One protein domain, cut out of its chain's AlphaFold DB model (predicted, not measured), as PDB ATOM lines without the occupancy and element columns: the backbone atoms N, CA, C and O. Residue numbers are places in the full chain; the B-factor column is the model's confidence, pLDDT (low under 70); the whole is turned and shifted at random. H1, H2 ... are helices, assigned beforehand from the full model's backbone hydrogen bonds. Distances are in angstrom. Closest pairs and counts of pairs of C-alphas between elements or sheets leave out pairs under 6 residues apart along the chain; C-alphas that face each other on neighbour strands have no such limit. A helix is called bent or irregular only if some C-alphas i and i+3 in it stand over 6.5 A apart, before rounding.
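What this domain is: This is residues 39 to 107 of the 120 residues of the protein "YwaF family protein" of Candidatus Acidoferrum panamensis (UniProt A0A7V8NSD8). Two long helices, H1 and H3, make a narrow V: they run opposite ways and come together where H1 begins and H3 nears its end, then spread apart toward the other end. At that open end residues 64 to 78 lead across from H1 to the short helix H2, which packs on the early part of H3, on the side away from H1. The printed part has 69 residues, with three named helices in the order H1, H2, H3 and no named strand; the class is all helix. The whole is only just compact, close to loose, with a radius of gyration of the C-alphas of 13.2 A, and it spans 38 by 26 by 17 A.

Where its parts are: The printed part begins at Arg 39, two residues before H1. H1 is residues 41 to 63, the longest helix with 23 residues; it starts at C-alpha 41 at (-54.259, -31.428, -0.228), ends at C-alpha 63 at (-33.315, -49.018, -17.486), and measures 32.3 A from first to last C-alpha. H2 is residues 79 to 83, five residues. H3 is residues 88 to 107, 30.3 A from first to last C-alpha, and ends at C-alpha 107 at (-52.808, -18.637, 1.378). H3 is only just irregular: C-alphas 104 and 107 are 6.9 A apart.

How they stand to each other: H1 touches H3 with residues 41 to 46 alone, and H3 touches H1 with residues 98 to 105 alone. The closest C-alphas of the two are those of Leu 42 and Phe 101, 6.3 A apart. Their lines stand at a shallow tilt of 25 degrees, opposite ways, and their centres are 14.2 A apart. H2 touches H3, which takes part with residues 89 to 93 alone; the closest C-alphas are those of Leu 83 and Tyr 89, 4.6 A apart. H1 and H2 are apart, with no C-alpha of the one within 8 A of the other. In H1 every O i to N i+4 pair is within hydrogen-bond range; in H3 15 of 16 are, and in H2 0 of 1, beside 2 of 2 O i to N i+3 pairs.

The domain as a whole: The two C-alphas farthest apart are those of Val 63 and Pro 107, at 40.7 A, while the first and last printed C-alphas, those of Arg 39 and Pro 107, are 13.6 A apart. The link from H1 to H2, residues 64 to 78, is long, with 15 residues whose C-alphas lie 7 to 18 A from the mean of the C-alphas. The link from H2 to H3 is tight, with 4 residues. The printed part has no cut. The mean pLDDT of the printed part is 89.9, and no printed residue is under 70.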
ATOM      1  N   ARG A  39     -59.175 -30.604   2.197       85.50
ATOM      2  CA  ARG A  39     -58.423 -30.883   3.433       85.50
ATOM      3  C   ARG A  39     -57.319 -31.910   3.158       85.50
ATOM      4  O   ARG A  39     -57.549 -32.908   2.477       85.50
ATOM      5  N   GLY A  40     -56.116 -31.627   3.656       87.62
ATOM      6  CA  GLY A  40     -54.938 -32.471   3.443       87.62
ATOM      7  C   GLY A  40     -54.360 -32.447   2.020       87.62
ATOM      8  O   GLY A  40     -53.533 -33.299   1.714       87.62
ATOM      9  N   ALA A  41     -54.761 -31.506   1.150       90.19
ATOM     10  CA  ALA A  41     -54.259 -31.428  -0.228       90.19
ATOM     11  C   ALA A  41     -52.725 -31.369  -0.312       90.19
ATOM     12  O   ALA A  41     -52.148 -32.099  -1.107       90.19
ATOM     13  N   LEU A  42     -52.069 -30.579   0.546       91.81
ATOM     14  CA  LEU A  42     -50.604 -30.503   0.606       91.81
ATOM     15  C   LEU A  42     -49.968 -31.882   0.802       91.81
ATOM     16  O   LEU A  42     -49.140 -32.300  -0.003       91.81
ATOM     17  N   TRP A  43     -50.394 -32.603   1.842       93.00
ATOM     18  CA  TRP A  43     -49.827 -33.903   2.194       93.00
ATOM     19  C   TRP A  43     -50.090 -34.948   1.123       93.00
ATOM     20  O   TRP A  43     -49.183 -35.684   0.755       93.00
ATOM     21  N   ARG A  44     -51.309 -34.978   0.579       93.62
ATOM     22  CA  ARG A  44     -51.673 -35.899  -0.499       93.62
ATOM     23  C   ARG A  44     -50.823 -35.670  -1.741       93.62
ATOM     24  O   ARG A  44     -50.274 -36.623  -2.280       93.62
ATOM     25  N   SER A  45     -50.714 -34.422  -2.190       92.75
ATOM     26  CA  SER A  45     -49.983 -34.104  -3.415       92.75
ATOM     27  C   SER A  45     -48.477 -34.314  -3.245       92.75
ATOM     28  O   SER A  45     -47.843 -34.861  -4.143       92.75
ATOM     29  N   TYR A  46     -47.908 -33.956  -2.088       95.00
ATOM     30  CA  TYR A  46     -46.495 -34.205  -1.805       95.00
ATOM     31  C   TYR A  46     -46.193 -35.706  -1.669       95.00
ATOM     32  O   TYR A  46     -45.243 -36.187  -2.273       95.00
ATOM     33  N   ALA A  47     -47.039 -36.476  -0.974       94.94
ATOM     34  CA  ALA A  47     -46.878 -37.928  -0.864       94.94
ATOM     35  C   ALA A  47     -46.959 -38.629  -2.228       94.94
ATOM     36  O   ALA A  47     -46.155 -39.516  -2.506       94.94
ATOM     37  N   LEU A  48     -47.885 -38.208  -3.100       95.81
ATOM     38  CA  LEU A  48     -47.967 -38.712  -4.474       95.81
ATOM     39  C   LEU A  48     -46.694 -38.400  -5.267       95.81
ATOM     40  O   LEU A  48     -46.180 -39.283  -5.949       95.81
ATOM     41  N   LEU A  49     -46.158 -37.180  -5.151       94.31
ATOM     42  CA  LEU A  49     -44.894 -36.807  -5.787       94.31
ATOM     43  C   LEU A  49     -43.732 -37.665  -5.272       94.31
ATOM     44  O   LEU A  49     -42.947 -38.173  -6.071       94.31
ATOM     45  N   THR A  50     -43.621 -37.856  -3.957       94.31
ATOM     46  CA  THR A  50     -42.575 -38.693  -3.357       94.31
ATOM     47  C   THR A  50     -42.694 -40.145  -3.815       94.31
ATOM     48  O   THR A  50     -41.698 -40.721  -4.248       94.31
ATOM     49  N   ALA A  51     -43.898 -40.721  -3.801       95.88
ATOM     50  CA  ALA A  51     -44.138 -42.083  -4.276       95.88
ATOM     51  C   ALA A  51     -43.776 -42.234  -5.762       95.88
ATOM     52  O   ALA A  51     -43.052 -43.155  -6.135       95.88
ATOM     53  N   TYR A  52     -44.201 -41.289  -6.603       95.06
ATOM     54  CA  TYR A  52     -43.848 -41.265  -8.021       95.06
ATOM     55  C   TYR A  52     -42.332 -41.168  -8.241       95.06
ATOM     56  O   TYR A  52     -41.771 -41.883  -9.069       95.06
ATOM     57  N   THR A  53     -41.654 -40.342  -7.442       93.31
ATOM     58  CA  THR A  53     -40.192 -40.201  -7.464       93.31
ATOM     59  C   THR A  53     -39.495 -41.512  -7.104       93.31
ATOM     60  O   THR A  53     -38.529 -41.885  -7.763       93.31
ATOM     61  N   MET A  54     -39.986 -42.245  -6.101       92.69
ATOM     62  CA  MET A  54     -39.438 -43.556  -5.729       92.69
ATOM     63  C   MET A  54     -39.605 -44.582  -6.855       92.69
ATOM     64  O   MET A  54     -38.648 -45.278  -7.193       92.69
ATOM     65  N   VAL A  55     -40.789 -44.632  -7.474       94.94
ATOM     66  CA  VAL A  55     -41.068 -45.515  -8.619       94.94
ATOM     67  C   VAL A  55     -40.129 -45.203  -9.784       94.94
ATOM     68  O   VAL A  55     -39.494 -46.108 -10.324       94.94
ATOM     69  N   LEU A  56     -39.984 -43.924 -10.142       93.00
ATOM     70  CA  LEU A  56     -39.061 -43.518 -11.198       93.00
ATOM     71  C   LEU A  56     -37.595 -43.743 -10.829       93.00
ATOM     72  O   LEU A  56     -36.806 -44.063 -11.709       93.00
ATOM     73  N   GLY A  57     -37.217 -43.610  -9.558       90.56
ATOM     74  CA  GLY A  57     -35.868 -43.916  -9.087       90.56
ATOM     75  C   GLY A  57     -35.508 -45.383  -9.316       90.56
ATOM     76  O   GLY A  57     -34.454 -45.674  -9.880       90.56
ATOM     77  N   ALA A  58     -36.416 -46.298  -8.963       91.31
ATOM     78  CA  ALA A  58     -36.248 -47.724  -9.229       91.31
ATOM     79  C   ALA A  58     -36.189 -48.013 -10.738       91.31
ATOM     80  O   ALA A  58     -35.271 -48.683 -11.207       91.31
ATOM     81  N   PHE A  59     -37.119 -47.447 -11.513       93.50
ATOM     82  CA  PHE A  59     -37.148 -47.603 -12.968       93.50
ATOM     83  C   PHE A  59     -35.864 -47.092 -13.644       93.50
ATOM     84  O   PHE A  59     -35.288 -47.779 -14.485       93.50
ATOM     85  N   ASN A  60     -35.384 -45.910 -13.249       91.75
ATOM     86  CA  ASN A  60     -34.142 -45.325 -13.750       91.75
ATOM     87  C   ASN A  60     -32.939 -46.237 -13.481       91.75
ATOM     88  O   ASN A  60     -32.102 -46.404 -14.363       91.75
ATOM     89  N   GLY A  61     -32.872 -46.849 -12.294       87.62
ATOM     90  CA  GLY A  61     -31.811 -47.794 -11.942       87.62
ATOM     91  C   GLY A  61     -31.809 -49.054 -12.811       87.62
ATOM     92  O   GLY A  61     -30.741 -49.543 -13.163       87.62
ATOM     93  N   VAL A  62     -32.990 -49.545 -13.202       91.94
ATOM     94  CA  VAL A  62     -33.133 -50.745 -14.046       91.94
ATOM     95  C   VAL A  62     -32.840 -50.449 -15.519       91.94
ATOM     96  O   VAL A  62     -32.159 -51.222 -16.183       91.94
ATOM     97  N   VAL A  63     -33.357 -49.335 -16.044       91.50
ATOM     98  CA  VAL A  63     -33.315 -49.018 -17.486       91.50
ATOM     99  C   VAL A  63     -32.113 -48.133 -17.857       91.50
ATOM    100  O   VAL A  63     -31.843 -47.900 -19.032       91.50
ATOM    101  N   GLY A  64     -31.380 -47.601 -16.874       86.25
ATOM    102  CA  GLY A  64     -30.307 -46.621 -17.097       86.25
ATOM    103  C   GLY A  64     -30.816 -45.229 -17.509       86.25
ATOM    104  O   GLY A  64     -30.038 -44.350 -17.904       86.25
ATOM    105  N   ALA A  65     -32.132 -45.012 -17.416       88.56
ATOM    106  CA  ALA A  65     -32.764 -43.721 -17.636       88.56
ATOM    107  C   ALA A  65     -32.429 -42.731 -16.504       88.56
ATOM    108  O   ALA A  65     -31.835 -43.077 -15.486       88.56
ATOM    109  N   ASN A  66     -32.780 -41.458 -16.689       90.56
ATOM    110  CA  ASN A  66     -32.558 -40.423 -15.676       90.56
ATOM    111  C   ASN A  66     -33.710 -39.419 -15.637       90.56
ATOM    112  O   ASN A  66     -33.517 -38.205 -15.722       90.56
ATOM    113  N   TYR A  67     -34.930 -39.938 -15.529       87.31
ATOM    114  CA  TYR A  67     -36.097 -39.096 -15.305       87.31
ATOM    115  C   TYR A  67     -35.983 -38.369 -13.966       87.31
ATOM    116  O   TYR A  67     -35.427 -38.907 -13.009       87.31
ATOM    117  N   MET A  68     -36.495 -37.136 -13.916       87.81
ATOM    118  CA  MET A  68     -36.432 -36.250 -12.744       87.81
ATOM    119  C   MET A  68     -35.012 -35.990 -12.206       87.81
ATOM    120  O   MET A  68     -34.869 -35.485 -11.097       87.81
ATOM    121  N   TYR A  69     -33.969 -36.315 -12.978       88.31
ATOM    122  CA  TYR A  69     -32.571 -36.160 -12.574       88.31
ATOM    123  C   TYR A  69     -32.217 -36.886 -11.269       88.31
ATOM    124  O   TYR A  69     -31.457 -36.370 -10.452       88.31
ATOM    125  N   LEU A  70     -32.776 -38.082 -11.052       87.12
ATOM    126  CA  LEU A  70     -32.598 -38.834  -9.800       87.12
ATOM    127  C   LEU A  70     -31.252 -39.556  -9.700       87.12
ATOM    128  O   LEU A  70     -30.733 -39.739  -8.601       87.12
ATOM    129  N   CYS A  71     -30.683 -39.967 -10.831       85.88
ATOM    130  CA  CYS A  71     -29.420 -40.704 -10.872       85.88
ATOM    131  C   CYS A  71     -28.230 -39.787 -11.168       85.88
ATOM    132  O   CYS A  71     -27.120 -40.047 -10.720       85.88
ATOM    133  N   ARG A  72     -28.447 -38.721 -11.944       85.62
ATOM    134  CA  ARG A  72     -27.411 -37.753 -12.325       85.62
ATOM    135  C   ARG A  72     -28.012 -36.369 -12.568       85.62
ATOM    136  O   ARG A  72     -29.144 -36.253 -13.040       85.62
ATOM    137  N   LYS A  73     -27.231 -35.327 -12.283       85.12
ATOM    138  CA  LYS A  73     -27.610 -33.930 -12.543       85.12
ATOM    139  C   LYS A  73     -27.744 -33.650 -14.050       85.12
ATOM    140  O   LYS A  73     -27.128 -34.362 -14.854       85.12
ATOM    141  N   PRO A  74     -28.549 -32.648 -14.452       83.44
ATOM    142  CA  PRO A  74     -28.572 -32.173 -15.832       83.44
ATOM    143  C   PRO A  74     -27.183 -31.716 -16.275       83.44
ATOM    144  O   PRO A  74     -26.364 -31.283 -15.471       83.44
ATOM    145  N   ARG A  75     -26.923 -31.800 -17.582       80.19
ATOM    146  CA  ARG A  75     -25.656 -31.328 -18.161       80.19
ATOM    147  C   ARG A  75     -25.591 -29.803 -18.279       80.19
ATOM    148  O   ARG A  75     -24.501 -29.247 -18.335       80.19
ATOM    149  N   ASN A  76     -26.752 -29.152 -18.309       79.56
ATOM    150  CA  ASN A  76     -26.875 -27.700 -18.284       79.56
ATOM    151  C   ASN A  76     -26.882 -27.190 -16.832       79.56
ATOM    152  O   ASN A  76     -27.412 -27.894 -15.968       79.56
ATOM    153  N   PRO A  77     -26.373 -25.968 -16.573       80.44
ATOM    154  CA  PRO A  77     -26.405 -25.359 -15.247       80.44
ATOM    155  C   PRO A  77     -27.822 -25.336 -14.674       80.44
ATOM    156  O   PRO A  77     -28.775 -24.948 -15.356       80.44
ATOM    157  N   SER A  78     -27.968 -25.746 -13.419       83.50
ATOM    158  CA  SER A  78     -29.270 -25.862 -12.768       83.50
ATOM    159  C   SER A  78     -29.209 -25.530 -11.280       83.50
ATOM    160  O   SER A  78     -28.153 -25.541 -10.649       83.50
ATOM    161  N   LEU A  79     -30.376 -25.303 -10.670       83.12
ATOM    162  CA  LEU A  79     -30.483 -25.136  -9.216       83.12
ATOM    163  C   LEU A  79     -29.967 -26.360  -8.441       83.12
ATOM    164  O   LEU A  79     -29.516 -26.219  -7.309       83.12
ATOM    165  N   LEU A  80     -29.978 -27.552  -9.052       83.56
ATOM    166  CA  LEU A  80     -29.477 -28.778  -8.426       83.56
ATOM    167  C   LEU A  80     -27.963 -28.737  -8.184       83.56
ATOM    168  O   LEU A  80     -27.458 -29.458  -7.321       83.56
ATOM    169  N   ASP A  81     -27.224 -27.894  -8.907       84.62
ATOM    170  CA  ASP A  81     -25.777 -27.752  -8.731       84.62
ATOM    171  C   ASP A  81     -25.425 -27.160  -7.363       84.62
ATOM    172  O   ASP A  81     -24.436 -27.562  -6.755       84.62
ATOM    173  N   TRP A  82     -26.319 -26.335  -6.817       87.81
ATOM    174  CA  TRP A  82     -26.181 -25.667  -5.522       87.81
ATOM    175  C   TRP A  82     -26.551 -26.553  -4.327       87.81
ATOM    176  O   TRP A  82     -26.262 -26.206  -3.187       87.81
ATOM    177  N   LEU A  83     -27.180 -27.707  -4.568       88.31
ATOM    178  CA  LEU A  83     -27.733 -28.582  -3.526       88.31
ATOM    179  C   LEU A  83     -26.773 -29.706  -3.079       88.31
ATOM    180  O   LEU A  83     -27.180 -30.613  -2.354       88.31
ATOM    181  N   GLY A  84     -25.503 -29.660  -3.493       87.25
ATOM    182  CA  GLY A  84     -24.469 -30.622  -3.085       87.25
ATOM    183  C   GLY A  84     -24.351 -31.866  -3.985       87.25
ATOM    184  O   GLY A  84     -24.975 -31.930  -5.048       87.25
ATOM    185  N   PRO A  85     -23.500 -32.848  -3.629       90.88
ATOM    186  CA  PRO A  85     -23.264 -34.042  -4.441       90.88
ATOM    187  C   PRO A  85     -24.444 -35.022  -4.393       90.88
ATOM    188  O   PRO A  85     -25.333 -34.929  -3.546       90.88
ATOM    189  N   TRP A  86     -24.466 -35.981  -5.318       88.38
ATOM    190  CA  TRP A  86     -25.398 -37.110  -5.241       88.38
ATOM    191  C   TRP A  86     -25.046 -37.989  -4.024       88.38
ATOM    192  O   TRP A  86     -23.857 -38.218  -3.802       88.38
ATOM    193  N   PRO A  87     -26.015 -38.492  -3.232       89.12
ATOM    194  CA  PRO A  87     -27.470 -38.324  -3.335       89.12
ATOM    195  C   PRO A  87     -28.036 -37.155  -2.498       89.12
ATOM    196  O   PRO A  87     -29.251 -36.983  -2.431       89.12
ATOM    197  N   ILE A  88     -27.192 -36.339  -1.858       90.75
ATOM    198  CA  ILE A  88     -27.602 -35.265  -0.931       90.75
ATOM    199  C   ILE A  88     -28.529 -34.248  -1.610       90.75
ATOM    200  O   ILE A  88     -29.530 -33.834  -1.018       90.75
ATOM    201  N   TYR A  89     -28.275 -33.904  -2.877       90.88
ATOM    202  CA  TYR A  89     -29.148 -32.971  -3.596       90.88
ATOM    203  C   TYR A  89     -30.577 -33.492  -3.786       90.88
ATOM    204  O   TYR A  89     -31.474 -32.685  -4.011       90.88
ATOM    205  N   LEU A  90     -30.820 -34.808  -3.697       89.88
ATOM    206  CA  LEU A  90     -32.173 -35.367  -3.758       89.88
ATOM    207  C   LEU A  90     -32.962 -34.991  -2.505       89.88
ATOM    208  O   LEU A  90     -34.116 -34.587  -2.607       89.88
ATOM    209  N   ALA A  91     -32.321 -35.055  -1.334       91.31
ATOM    210  CA  ALA A  91     -32.915 -34.593  -0.083       91.31
ATOM    211  C   ALA A  91     -33.118 -33.071  -0.101       91.31
ATOM    212  O   ALA A  91     -34.191 -32.589   0.261       91.31
ATOM    213  N   GLY A  92     -32.132 -32.318  -0.603       92.00
ATOM    214  CA  GLY A  92     -32.266 -30.876  -0.816       92.00
ATOM    215  C   GLY A  92     -33.423 -30.530  -1.759       92.00
ATOM    216  O   GLY A  92     -34.254 -29.684  -1.442       92.00
ATOM    217  N   GLY A  93     -33.531 -31.235  -2.886       90.75
ATOM    218  CA  GLY A  93     -34.597 -31.063  -3.872       90.75
ATOM    219  C   GLY A  93     -35.974 -31.424  -3.318       90.75
ATOM    220  O   GLY A  93     -36.932 -30.687  -3.547       90.75
ATOM    221  N   ALA A  94     -36.070 -32.497  -2.527       92.88
ATOM    222  CA  ALA A  94     -37.288 -32.856  -1.806       92.88
ATOM    223  C   ALA A  94     -37.692 -31.753  -0.812       92.88
ATOM    224  O   ALA A  94     -38.848 -31.334  -0.799       92.88
ATOM    225  N   GLY A  95     -36.737 -31.216  -0.045       93.56
ATOM    226  CA  GLY A  95     -36.965 -30.102   0.877       93.56
ATOM    227  C   GLY A  95     -37.459 -28.837   0.171       93.56
ATOM    228  O   GLY A  95     -38.479 -28.272   0.561       93.56
ATOM    229  N   VAL A  96     -36.796 -28.427  -0.913       93.25
ATOM    230  CA  VAL A  96     -37.227 -27.285  -1.741       93.25
ATOM    231  C   VAL A  96     -38.628 -27.527  -2.308       93.25
ATOM    232  O   VAL A  96     -39.487 -26.648  -2.225       93.25
ATOM    233  N   GLY A  97     -38.893 -28.727  -2.828       92.75
ATOM    234  CA  GLY A  97     -40.213 -29.121  -3.314       92.75
ATOM    235  C   GLY A  97     -41.286 -29.012  -2.230       92.75
ATOM    236  O   GLY A  97     -42.339 -28.421  -2.462       92.75
ATOM    237  N   PHE A  98     -41.009 -29.502  -1.021       94.75
ATOM    238  CA  PHE A  98     -41.930 -29.391   0.108       94.75
ATOM    239  C   PHE A  98     -42.230 -27.933   0.466       94.75
ATOM    240  O   PHE A  98     -43.395 -27.568   0.624       94.75
ATOM    241  N   VAL A  99     -41.199 -27.083   0.536       95.06
ATOM    242  CA  VAL A  99     -41.356 -25.646   0.807       95.06
ATOM    243  C   VAL A  99     -42.244 -24.985  -0.247       95.06
ATOM    244  O   VAL A  99     -43.148 -24.234   0.110       95.06
ATOM    245  N   LEU A 100     -42.062 -25.301  -1.531       92.44
ATOM    246  CA  LEU A 100     -42.912 -24.771  -2.602       92.44
ATOM    247  C   LEU A 100     -44.378 -25.199  -2.444       92.44
ATOM    248  O   LEU A 100     -45.277 -24.363  -2.524       92.44
ATOM    249  N   PHE A 101     -44.632 -26.481  -2.169       91.44
ATOM    250  CA  PHE A 101     -45.988 -26.980  -1.912       91.44
ATOM    251  C   PHE A 101     -46.617 -26.296  -0.695       91.44
ATOM    252  O   PHE A 101     -47.799 -25.948  -0.715       91.44
ATOM    253  N   TRP A 102     -45.825 -26.070   0.352       92.56
ATOM    254  CA  TRP A 102     -46.255 -25.370   1.555       92.56
ATOM    255  C   TRP A 102     -46.609 -23.908   1.291       92.56
ATOM    256  O   TRP A 102     -47.688 -23.473   1.694       92.56
ATOM    257  N   LEU A 103     -45.774 -23.177   0.549       92.31
ATOM    258  CA  LEU A 103     -46.037 -21.789   0.165       92.31
ATOM    259  C   LEU A 103     -47.299 -21.655  -0.695       92.31
ATOM    260  O   LEU A 103     -48.096 -20.749  -0.463       92.31
ATOM    261  N   LEU A 104     -47.521 -22.575  -1.639       88.94
ATOM    262  CA  LEU A 104     -48.736 -22.598  -2.461       88.94
ATOM    263  C   LEU A 104     -49.991 -22.913  -1.638       88.94
ATOM    264  O   LEU A 104     -51.062 -22.368  -1.896       88.94
ATOM    265  N   TRP A 105     -49.877 -23.780  -0.634       89.81
ATOM    266  CA  TRP A 105     -50.996 -24.147   0.232       89.81
ATOM    267  C   TRP A 105     -51.340 -23.065   1.267       89.81
ATOM    268  O   TRP A 105     -52.516 -22.871   1.580       89.81
ATOM    269  N   LEU A 106     -50.343 -22.346   1.790       88.12
ATOM    270  CA  LEU A 106     -50.479 -21.383   2.888       88.12
ATOM    271  C   LEU A 106     -51.612 -20.346   2.713       88.12
ATOM    272  O   LEU A 106     -52.412 -20.215   3.647       88.12
ATOM    273  N   PRO A 107     -51.743 -19.628   1.574       86.81
ATOM    274  CA  PRO A 107     -52.808 -18.637   1.378       86.81
ATOM    275  C   PRO A 107     -54.198 -19.260   1.178       86.81
ATOM    276  O   PRO A 107     -55.213 -18.586   1.336       86.81
TER     277      PRO A 107